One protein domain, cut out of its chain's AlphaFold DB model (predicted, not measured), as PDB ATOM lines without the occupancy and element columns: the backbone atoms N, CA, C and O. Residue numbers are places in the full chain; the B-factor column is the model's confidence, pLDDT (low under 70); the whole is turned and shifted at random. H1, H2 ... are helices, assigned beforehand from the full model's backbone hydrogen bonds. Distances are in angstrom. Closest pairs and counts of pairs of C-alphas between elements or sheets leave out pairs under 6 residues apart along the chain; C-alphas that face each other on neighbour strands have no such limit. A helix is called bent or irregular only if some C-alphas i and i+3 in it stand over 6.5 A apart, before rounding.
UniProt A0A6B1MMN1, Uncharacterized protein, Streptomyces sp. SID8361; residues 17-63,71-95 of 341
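What this domain is: This is residues 17 to 63 and 71 to 95 of the 341 residues of an uncharacterized protein of Streptomyces sp. SID8361 (UniProt A0A6B1MMN1). Three helices, H1, H2 and H3, lie side by side along the longest axis, their centres making a triangle, and the short helix H4 packs on H3 and also reaches H2, away from H1. H1 and H2 form a helical hairpin, and H3 runs the same way as H1. The printed part has 72 residues with four named helices, in the order H1, H2, H3, H4, and no named strand; the class is all helix. The whole is compact, with a radius of gyration of the C-alphas of 11.3 A, and elongated, with spans of 37 by 22 by 19 A.

Where its parts are: Residues 17 to 24 come before H1, which holds residues 25 to 38, begins with C-alpha 25 at (-16.938, 13.198, 2.417) and is 19.8 A long from first to last C-alpha. H2 holds residues 42 to 59 and is 26.2 A long. It has a kink of 31 degrees near residue 49 and is irregular, with C-alphas 46 and 49 7.3 A apart. H3 holds residues 71 to 83, begins with C-alpha 71 at (-18.044, 14.788, -8.183) and is 17.9 A long. H4 holds residues 91 to 95 and ends with C-alpha 95 at (-14.458, 5.539, -7.162); its length is 6.3 A.

How they stand to each other: H1 and H2 touch, the closest C-alphas being those of Leu 31 and Leu 44, 5.5 A apart. They run opposite ways at a shallow tilt of 25 degrees, and H2 touches H1 with residues 43 to 51 alone. H1 and H3 touch, with the C-alphas of Tyr 29 and Val 77 closest at 6.0 A; they run the same way at a shallow tilt of 17 degrees. H2 and H3 are close but not clearly touching, with the C-alphas of Leu 59 and Ser 71 closest at 7.1 A. They run opposite ways at 35.4 degrees, only just a steep tilt. H4 touches H3, with the C-alphas of Leu 78 and Ala 92 closest at 5.2 A. H4 also touches H2, with residues 52 to 56 of H2 alone; the closest C-alphas, those of Glu 56 and Leu 95, are 6.8 A apart. H1 and H4 are apart. In H1, H3 and H4 every O i to N i+4 pair is within hydrogen-bond range, and in H2 12 of 14 are.

The domain as a whole: The two C-alphas farthest apart are those of Gly 39 and Lys 63, at 36.9 A. Residues 64 to 70 are not printed, and C-alphas 63 and 71 are 8.6 A apart across this cut, which falls in the link from H2 to H3. The link from H1 to H2 is tight, with 3 residues, and that from H3 to H4 is short, with 7 residues. The mean pLDDT of the printed part is 93.9, and no printed residue is under 70.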
ATOM      1  N   ASP A  17     -25.599  14.652  -1.411       88.75
ATOM      2  CA  ASP A  17     -24.399  15.479  -1.513       88.75
ATOM      3  C   ASP A  17     -23.149  14.615  -1.276       88.75
ATOM      4  O   ASP A  17     -22.942  14.069  -0.186       88.75
ATOM      5  N   ILE A  18     -22.332  14.485  -2.321       95.56
ATOM      6  CA  ILE A  18     -21.061  13.755  -2.299       95.56
ATOM      7  C   ILE A  18     -19.858  14.683  -2.437       95.56
ATOM      8  O   ILE A  18     -18.767  14.210  -2.731       95.56
ATOM      9  N   GLY A  19     -20.025  15.993  -2.290       96.44
ATOM     10  CA  GLY A  19     -18.913  16.923  -2.398       96.44
ATOM     11  C   GLY A  19     -18.034  16.934  -1.154       96.44
ATOM     12  O   GLY A  19     -18.364  16.372  -0.106       96.44
ATOM     13  N   ALA A  20     -16.880  17.591  -1.264       97.50
ATOM     14  CA  ALA A  20     -15.857  17.574  -0.220       97.50
ATOM     15  C   ALA A  20     -16.296  18.278   1.071       97.50
ATOM     16  O   ALA A  20     -15.764  17.993   2.140       97.50
ATOM     17  N   PHE A  21     -17.267  19.186   0.974       94.25
ATOM     18  CA  PHE A  21     -17.815  19.929   2.106       94.25
ATOM     19  C   PHE A  21     -19.221  19.444   2.499       94.25
ATOM     20  O   PHE A  21     -19.876  20.069   3.334       94.25
ATOM     21  N   GLY A  22     -19.664  18.320   1.925       91.88
ATOM     22  CA  GLY A  22     -20.912  17.642   2.253       91.88
ATOM     23  C   GLY A  22     -20.804  16.719   3.473       91.88
ATOM     24  O   GLY A  22     -19.723  16.432   3.997       91.88
ATOM     25  N   GLY A  23     -21.952  16.203   3.918       91.69
ATOM     26  CA  GLY A  23     -22.071  15.401   5.145       91.69
ATOM     27  C   GLY A  23     -21.431  14.008   5.101       91.69
ATOM     28  O   GLY A  23     -21.297  13.377   6.145       91.69
ATOM     29  N   LEU A  24     -21.034  13.519   3.921       94.44
ATOM     30  CA  LEU A  24     -20.375  12.218   3.764       94.44
ATOM     31  C   LEU A  24     -18.853  12.358   3.680       94.44
ATOM     32  O   LEU A  24     -18.124  11.778   4.486       94.44
ATOM     33  N   LEU A  25     -18.367  13.129   2.707       97.25
ATOM     34  CA  LEU A  25     -16.938  13.198   2.417       97.25
ATOM     35  C   LEU A  25     -16.185  14.238   3.240       97.25
ATOM     36  O   LEU A  25     -15.000  14.028   3.482       97.25
ATOM     37  N   GLY A  26     -16.845  15.280   3.748       96.19
ATOM     38  CA  GLY A  26     -16.223  16.208   4.697       96.19
ATOM     39  C   GLY A  26     -15.733  15.493   5.963       96.19
ATOM     40  O   GLY A  26     -14.540  15.561   6.276       96.19
ATOM     41  N   PRO A  27     -16.599  14.736   6.666       95.56
ATOM     42  CA  PRO A  27     -16.178  13.923   7.804       95.56
ATOM     43  C   PRO A  27     -15.138  12.859   7.445       95.56
ATOM     44  O   PRO A  27     -14.200  12.663   8.213       95.56
ATOM     45  N   LEU A  28     -15.255  12.197   6.285       96.81
ATOM     46  CA  LEU A  28     -14.266  11.201   5.855       96.81
ATOM     47  C   LEU A  28     -12.878  11.829   5.654       96.81
ATOM     48  O   LEU A  28     -11.883  11.282   6.124       96.81
ATOM     49  N   TYR A  29     -12.817  12.991   5.001       97.44
ATOM     50  CA  TYR A  29     -11.589  13.758   4.814       97.44
ATOM     51  C   TYR A  29     -10.986  14.178   6.158       97.44
ATOM     52  O   TYR A  29      -9.804  13.942   6.401       97.44
ATOM     53  N   PHE A  30     -11.795  14.728   7.071       95.62
ATOM     54  CA  PHE A  30     -11.346  15.068   8.425       95.62
ATOM     55  C   PHE A  30     -10.779  13.850   9.167       95.62
ATOM     56  O   PHE A  30      -9.689  13.927   9.733       95.62
ATOM     57  N   LEU A  31     -11.487  12.719   9.136       95.69
ATOM     58  CA  LEU A  31     -11.049  11.493   9.798       95.69
ATOM     59  C   LEU A  31      -9.754  10.947   9.197       95.69
ATOM     60  O   LEU A  31      -8.949  10.429   9.952       95.69
ATOM     61  N   ALA A  32      -9.503  11.110   7.895       95.12
ATOM     62  CA  ALA A  32      -8.220  10.749   7.289       95.12
ATOM     63  C   ALA A  32      -7.046  11.574   7.853       95.12
ATOM     64  O   ALA A  32      -5.973  11.030   8.117       95.12
ATOM     65  N   HIS A  33      -7.244  12.876   8.086       94.81
ATOM     66  CA  HIS A  33      -6.236  13.725   8.743       94.81
ATOM     67  C   HIS A  33      -6.056  13.357  10.218       94.81
ATOM     68  O   HIS A  33      -4.925  13.250  10.689       94.81
ATOM     69  N   LEU A  34      -7.155  13.112  10.936       92.62
ATOM     70  CA  LEU A  34      -7.122  12.704  12.341       92.62
ATOM     71  C   LEU A  34      -6.426  11.350  12.532       92.62
ATOM     72  O   LEU A  34      -5.602  11.201  13.432       92.62
ATOM     73  N   ASP A  35      -6.732  10.387  11.660       90.75
ATOM     74  CA  ASP A  35      -6.113   9.065  11.620       90.75
ATOM     75  C   ASP A  35      -4.593   9.182  11.552       90.75
ATOM     76  O   ASP A  35      -3.870   8.629  12.381       90.75
ATOM     77  N   ARG A  36      -4.110  10.026  10.638       88.44
ATOM     78  CA  ARG A  36      -2.685  10.272  10.451       88.44
ATOM     79  C   ARG A  36      -2.015  10.916  11.660       88.44
ATOM     80  O   ARG A  36      -0.904  10.519  12.004       88.44
ATOM     81  N   LEU A  37      -2.672  11.887  12.293       88.56
ATOM     82  CA  LEU A  37      -2.145  12.586  13.470       88.56
ATOM     83  C   LEU A  37      -2.041  11.678  14.701       88.56
ATOM     84  O   LEU A  37      -1.161  11.883  15.532       88.56
ATOM     85  N   HIS A  38      -2.916  10.679  14.818       87.38
ATOM     86  CA  HIS A  38      -2.943   9.760  15.959       87.38
ATOM     87  C   HIS A  38      -2.250   8.413  15.698       87.38
ATOM     88  O   HIS A  38      -2.228   7.564  16.586       87.38
ATOM     89  N   GLY A  39      -1.656   8.211  14.515       82.19
ATOM     90  CA  GLY A  39      -0.993   6.950  14.160       82.19
ATOM     91  C   GLY A  39      -1.964   5.797  13.878       82.19
ATOM     92  O   GLY A  39      -1.612   4.637  14.080       82.19
ATOM     93  N   GLY A  40      -3.176   6.118  13.420       78.88
ATOM     94  CA  GLY A  40      -4.281   5.195  13.176       78.88
ATOM     95  C   GLY A  40      -5.445   5.406  14.149       78.88
ATOM     96  O   GLY A  40      -5.264   5.664  15.337       78.88
ATOM     97  N   THR A  41      -6.674   5.285  13.652       74.25
ATOM     98  CA  THR A  41      -7.920   5.431  14.413       74.25
ATOM     99  C   THR A  41      -8.943   4.375  13.998       74.25
ATOM    100  O   THR A  41      -9.147   4.079  12.821       74.25
ATOM    101  N   SER A  42      -9.683   3.844  14.973       83.75
ATOM    102  CA  SER A  42     -10.827   2.966  14.699       83.75
ATOM    103  C   SER A  42     -11.987   3.705  14.015       83.75
ATOM    104  O   SER A  42     -12.813   3.077  13.357       83.75
ATOM    105  N   HIS A  43     -12.043   5.036  14.134       87.12
ATOM    106  CA  HIS A  43     -13.120   5.862  13.594       87.12
ATOM    107  C   HIS A  43     -13.140   5.886  12.066       87.12
ATOM    108  O   HIS A  43     -14.202   5.655  11.488       87.12
ATOM    109  N   LEU A  44     -11.996   6.114  11.408       89.56
ATOM    110  CA  LEU A  44     -11.929   6.073   9.945       89.56
ATOM    111  C   LEU A  44     -12.315   4.682   9.427       89.56
ATOM    112  O   LEU A  44     -13.165   4.567   8.544       89.56
ATOM    113  N   ALA A  45     -11.740   3.631  10.018       87.00
ATOM    114  CA  ALA A  45     -12.031   2.248   9.647       87.00
ATOM    115  C   ALA A  45     -13.527   1.904   9.782       87.00
ATOM    116  O   ALA A  45     -14.081   1.234   8.913       87.00
ATOM    117  N   ALA A  46     -14.195   2.407  10.827       90.19
ATOM    118  CA  ALA A  46     -15.614   2.154  11.072       90.19
ATOM    119  C   ALA A  46     -16.549   2.812  10.042       90.19
ATOM    120  O   ALA A  46     -17.625   2.279   9.772       90.19
ATOM    121  N   VAL A  47     -16.168   3.962   9.469       93.94
ATOM    122  CA  VAL A  47     -17.057   4.734   8.578       93.94
ATOM    123  C   VAL A  47     -16.673   4.677   7.103       93.94
ATOM    124  O   VAL A  47     -17.535   4.924   6.260       93.94
ATOM    125  N   ARG A  48     -15.419   4.332   6.767       95.12
ATOM    126  CA  ARG A  48     -14.914   4.326   5.384       95.12
ATOM    127  C   ARG A  48     -15.823   3.519   4.464       95.12
ATOM    128  O   ARG A  48     -16.328   4.048   3.482       95.12
ATOM    129  N   GLU A  49     -16.068   2.260   4.799       95.38
ATOM    130  CA  GLU A  49     -16.805   1.330   3.940       95.38
ATOM    131  C   GLU A  49     -18.288   1.729   3.726       95.38
ATOM    132  O   GLU A  49     -18.740   1.787   2.572       95.38
ATOM    133  N   PRO A  50     -19.054   2.105   4.773       96.12
ATOM    134  CA  PRO A  50     -20.386   2.687   4.598       96.12
ATOM    135  C   PRO A  50     -20.403   3.960   3.739       96.12
ATOM    136  O   PRO A  50     -21.281   4.105   2.884       96.12
ATOM    137  N   VAL A  51     -19.435   4.865   3.932       97.12
ATOM    138  CA  VAL A  51     -19.351   6.127   3.178       97.12
ATOM    139  C   VAL A  51     -19.028   5.866   1.708       97.12
ATOM    140  O   VAL A  51     -19.735   6.381   0.843       97.12
ATOM    141  N   LEU A  52     -18.034   5.026   1.402       97.62
ATOM    142  CA  LEU A  52     -17.699   4.669   0.017       97.62
ATOM    143  C   LEU A  52     -18.886   4.009  -0.697       97.62
ATOM    144  O   LEU A  52     -19.165   4.326  -1.852       97.62
ATOM    145  N   SER A  53     -19.653   3.173   0.006       96.69
ATOM    146  CA  SER A  53     -20.880   2.573  -0.532       96.69
ATOM    147  C   SER A  53     -21.980   3.602  -0.812       96.69
ATOM    148  O   SER A  53     -22.717   3.471  -1.790       96.69
ATOM    149  N   ALA A  54     -22.118   4.628   0.032       96.44
ATOM    150  CA  ALA A  54     -23.059   5.722  -0.207       96.44
ATOM    151  C   ALA A  54     -22.639   6.574  -1.415       96.44
ATOM    152  O   ALA A  54     -23.470   6.858  -2.280       96.44
ATOM    153  N   VAL A  55     -21.348   6.902  -1.514       97.19
ATOM    154  CA  VAL A  55     -20.763   7.620  -2.655       97.19
ATOM    155  C   VAL A  55     -20.971   6.848  -3.955       97.19
ATOM    156  O   VAL A  55     -21.395   7.428  -4.949       97.19
ATOM    157  N   GLU A  56     -20.735   5.536  -3.955       96.69
ATOM    158  CA  GLU A  56     -20.904   4.683  -5.133       96.69
ATOM    159  C   GLU A  56     -22.328   4.717  -5.705       96.69
ATOM    160  O   GLU A  56     -22.505   4.780  -6.929       96.69
ATOM    161  N   ARG A  57     -23.340   4.702  -4.824       95.19
ATOM    162  CA  ARG A  57     -24.753   4.821  -5.211       95.19
ATOM    163  C   ARG A  57     -25.063   6.214  -5.753       95.19
ATOM    164  O   ARG A  57     -25.638   6.333  -6.832       95.19
ATOM    165  N   ALA A  58     -24.649   7.256  -5.037       95.19
ATOM    166  CA  ALA A  58     -24.956   8.644  -5.377       95.19
ATOM    167  C   ALA A  58     -24.273   9.115  -6.674       95.19
ATOM    168  O   ALA A  58     -24.891   9.785  -7.500       95.19
ATOM    169  N   LEU A  59     -23.028   8.692  -6.916       94.38
ATOM    170  CA  LEU A  59     -22.265   9.062  -8.111       94.38
ATOM    171  C   LEU A  59     -22.931   8.592  -9.416       94.38
ATOM    172  O   LEU A  59     -22.694   9.169 -10.472       94.38
ATOM    173  N   GLY A  60     -23.766   7.547  -9.365       85.50
ATOM    174  CA  GLY A  60     -24.510   7.058 -10.529       85.50
ATOM    175  C   GLY A  60     -25.631   7.982 -11.008       85.50
ATOM    176  O   GLY A  60     -26.009   7.886 -12.171       85.50
ATOM    177  N   GLY A  61     -26.149   8.857 -10.142       85.12
ATOM    178  CA  GLY A  61     -27.297   9.716 -10.444       85.12
ATOM    179  C   GLY A  61     -27.038  11.210 -10.288       85.12
ATOM    180  O   GLY A  61     -27.928  11.999 -10.601       85.12
ATOM    181  N   THR A  62     -25.857  11.609  -9.804       91.38
ATOM    182  CA  THR A  62     -25.626  13.018  -9.489       91.38
ATOM    183  C   THR A  62     -25.471  13.901 -10.726       91.38
ATOM    184  O   THR A  62     -24.847  13.510 -11.714       91.38
ATOM    185  N   LYS A  63     -25.998  15.124 -10.650       92.81
ATOM    186  CA  LYS A  63     -25.778  16.220 -11.606       92.81
ATOM    187  C   LYS A  63     -24.840  17.297 -11.050       92.81
ATOM    188  O   LYS A  63     -24.651  18.336 -11.681       92.81
ATOM    189  N   SER A  71     -19.000  15.843  -7.865       97.69
ATOM    190  CA  SER A  71     -18.044  14.788  -8.183       97.69
ATOM    191  C   SER A  71     -16.581  15.251  -8.211       97.69
ATOM    192  O   SER A  71     -15.705  14.420  -7.972       97.69
ATOM    193  N   ALA A  72     -16.275  16.541  -8.408       98.50
ATOM    194  CA  ALA A  72     -14.902  17.047  -8.289       98.50
ATOM    195  C   ALA A  72     -14.410  17.029  -6.840       98.50
ATOM    196  O   ALA A  72     -13.305  16.552  -6.574       98.50
ATOM    197  N   GLY A  73     -15.244  17.478  -5.896       98.50
ATOM    198  CA  GLY A  73     -14.942  17.382  -4.468       98.50
ATOM    199  C   GLY A  73     -14.799  15.932  -4.027       98.50
ATOM    200  O   GLY A  73     -13.838  15.577  -3.344       98.50
ATOM    201  N   CYS A  74     -15.705  15.083  -4.519       98.44
ATOM    202  CA  CYS A  74     -15.636  13.643  -4.318       98.44
ATOM    203  C   CYS A  74     -14.298  13.053  -4.758       98.44
ATOM    204  O   CYS A  74     -13.609  12.395  -3.977       98.44
ATOM    205  N   ALA A  75     -13.898  13.337  -5.996       98.50
ATOM    206  CA  ALA A  75     -12.667  12.818  -6.556       98.50
ATOM    207  C   ALA A  75     -11.430  13.261  -5.764       98.50
ATOM    208  O   ALA A  75     -10.530  12.451  -5.557       98.50
ATOM    209  N   LEU A  76     -11.392  14.514  -5.300       98.69
ATOM    210  CA  LEU A  76     -10.264  15.038  -4.532       98.69
ATOM    211  C   LEU A  76     -10.167  14.440  -3.127       98.69
ATOM    212  O   LEU A  76      -9.062  14.119  -2.699       98.69
ATOM    213  N   VAL A  77     -11.287  14.226  -2.429       98.62
ATOM    214  CA  VAL A  77     -11.260  13.542  -1.125       98.62
ATOM    215  C   VAL A  77     -10.817  12.089  -1.287       98.62
ATOM    216  O   VAL A  77      -9.957  11.625  -0.546       98.62
ATOM    217  N   LEU A  78     -11.347  11.371  -2.280       98.56
ATOM    218  CA  LEU A  78     -10.939   9.989  -2.544       98.56
ATOM    219  C   LEU A  78      -9.458   9.897  -2.929       98.56
ATOM    220  O   LEU A  78      -8.757   9.016  -2.436       98.56
ATOM    221  N   LEU A  79      -8.966  10.825  -3.755       98.44
ATOM    222  CA  LEU A  79      -7.544  10.932  -4.077       98.44
ATOM    223  C   LEU A  79      -6.707  11.217  -2.824       98.44
ATOM    224  O   LEU A  79      -5.659  10.608  -2.656       98.44
ATOM    225  N   ALA A  80      -7.188  12.062  -1.908       97.81
ATOM    226  CA  ALA A  80      -6.489  12.336  -0.656       97.81
ATOM    227  C   ALA A  80      -6.331  11.083   0.226       97.81
ATOM    228  O   ALA A  80      -5.296  10.916   0.868       97.81
ATOM    229  N   LEU A  81      -7.322  10.181   0.238       96.81
ATOM    230  CA  LEU A  81      -7.208   8.879   0.909       96.81
ATOM    231  C   LEU A  81      -6.153   7.992   0.230       96.81
ATOM    232  O   LEU A  81      -5.347   7.370   0.921       96.81
ATOM    233  N   VAL A  82      -6.147   7.950  -1.105       97.12
ATOM    234  CA  VAL A  82      -5.169   7.180  -1.893       97.12
ATOM    235  C   VAL A  82      -3.748   7.676  -1.627       97.12
ATOM    236  O   VAL A  82      -2.885   6.880  -1.259       97.12
ATOM    237  N   ASP A  83      -3.518   8.985  -1.734       95.44
ATOM    238  CA  ASP A  83      -2.207   9.612  -1.531       95.44
ATOM    239  C   ASP A  83      -1.696   9.435  -0.091       95.44
ATOM    240  O   ASP A  83      -0.491   9.336   0.144       95.44
ATOM    241  N   ALA A  84      -2.606   9.346   0.884       93.69
ATOM    242  CA  ALA A  84      -2.268   9.068   2.277       93.69
ATOM    243  C   ALA A  84      -1.970   7.584   2.567       93.69
ATOM    244  O   ALA A  84      -1.572   7.264   3.688       93.69
ATOM    245  N   GLY A  85      -2.157   6.683   1.595       92.69
ATOM    246  CA  GLY A  85      -2.012   5.237   1.784       92.69
ATOM    247  C   GLY A  85      -3.185   4.585   2.528       92.69
ATOM    248  O   GLY A  85      -3.050   3.474   3.031       92.69
ATOM    249  N   LEU A  86      -4.342   5.254   2.591       92.88
ATOM    250  CA  LEU A  86      -5.557   4.808   3.291       92.88
ATOM    251  C   LEU A  86      -6.529   4.043   2.362       92.88
ATOM    252  O   LEU A  86      -7.721   3.906   2.658       92.88
ATOM    253  N   ASP A  87      -6.028   3.553   1.224       94.88
ATOM    254  CA  ASP A  87      -6.786   2.840   0.187       94.88
ATOM    255  C   ASP A  87      -6.214   1.444  -0.110       94.88
ATOM    256  O   ASP A  87      -5.872   1.111  -1.243       94.88
ATOM    257  N   THR A  88      -6.075   0.614   0.923       92.00
ATOM    258  CA  THR A  88      -5.424  -0.705   0.820       92.00
ATOM    259  C   THR A  88      -6.162  -1.705  -0.079       92.00
ATOM    260  O   THR A  88      -5.531  -2.602  -0.631       92.00
ATOM    261  N   ASP A  89      -7.475  -1.549  -0.249       95.62
ATOM    262  CA  ASP A  89      -8.323  -2.388  -1.109       95.62
ATOM    263  C   ASP A  89      -8.539  -1.801  -2.521       95.62
ATOM    264  O   ASP A  89      -9.180  -2.432  -3.365       95.62
ATOM    265  N   GLY A  90      -8.017  -0.599  -2.799       97.69
ATOM    266  CA  GLY A  90      -8.166   0.099  -4.080       97.69
ATOM    267  C   GLY A  90      -9.565   0.667  -4.361       97.69
ATOM    268  O   GLY A  90      -9.835   1.115  -5.486       97.69
ATOM    269  N   ARG A  91     -10.491   0.634  -3.394       97.94
ATOM    270  CA  ARG A  91     -11.886   1.041  -3.605       97.94
ATOM    271  C   ARG A  91     -12.032   2.552  -3.767       97.94
ATOM    272  O   ARG A  91     -12.796   2.995  -4.630       97.94
ATOM    273  N   ALA A  92     -11.293   3.351  -2.997       98.25
ATOM    274  CA  ALA A  92     -11.299   4.804  -3.151       98.25
ATOM    275  C   ALA A  92     -10.721   5.199  -4.516       98.25
ATOM    276  O   ALA A  92     -11.321   6.016  -5.219       98.25
ATOM    277  N   ALA A  93      -9.642   4.546  -4.960       98.62
ATOM    278  CA  ALA A  93      -9.083   4.734  -6.293       98.62
ATOM    279  C   ALA A  93     -10.087   4.398  -7.408       98.62
ATOM    280  O   ALA A  93     -10.215   5.148  -8.381       98.62
ATOM    281  N   ALA A  94     -10.830   3.295  -7.284       98.38
ATOM    282  CA  ALA A  94     -11.855   2.919  -8.257       98.38
ATOM    283  C   ALA A  94     -12.978   3.969  -8.354       98.38
ATOM    284  O   ALA A  94     -13.378   4.351  -9.461       98.38
ATOM    285  N   LEU A  95     -13.444   4.484  -7.213       98.44
ATOM    286  CA  LEU A  95     -14.458   5.539  -7.162       98.44
ATOM    287  C   LEU A  95     -13.929   6.880  -7.686       98.44
ATOM    288  O   LEU A  95     -14.633   7.541  -8.448       98.44
TER     289      LEU A  95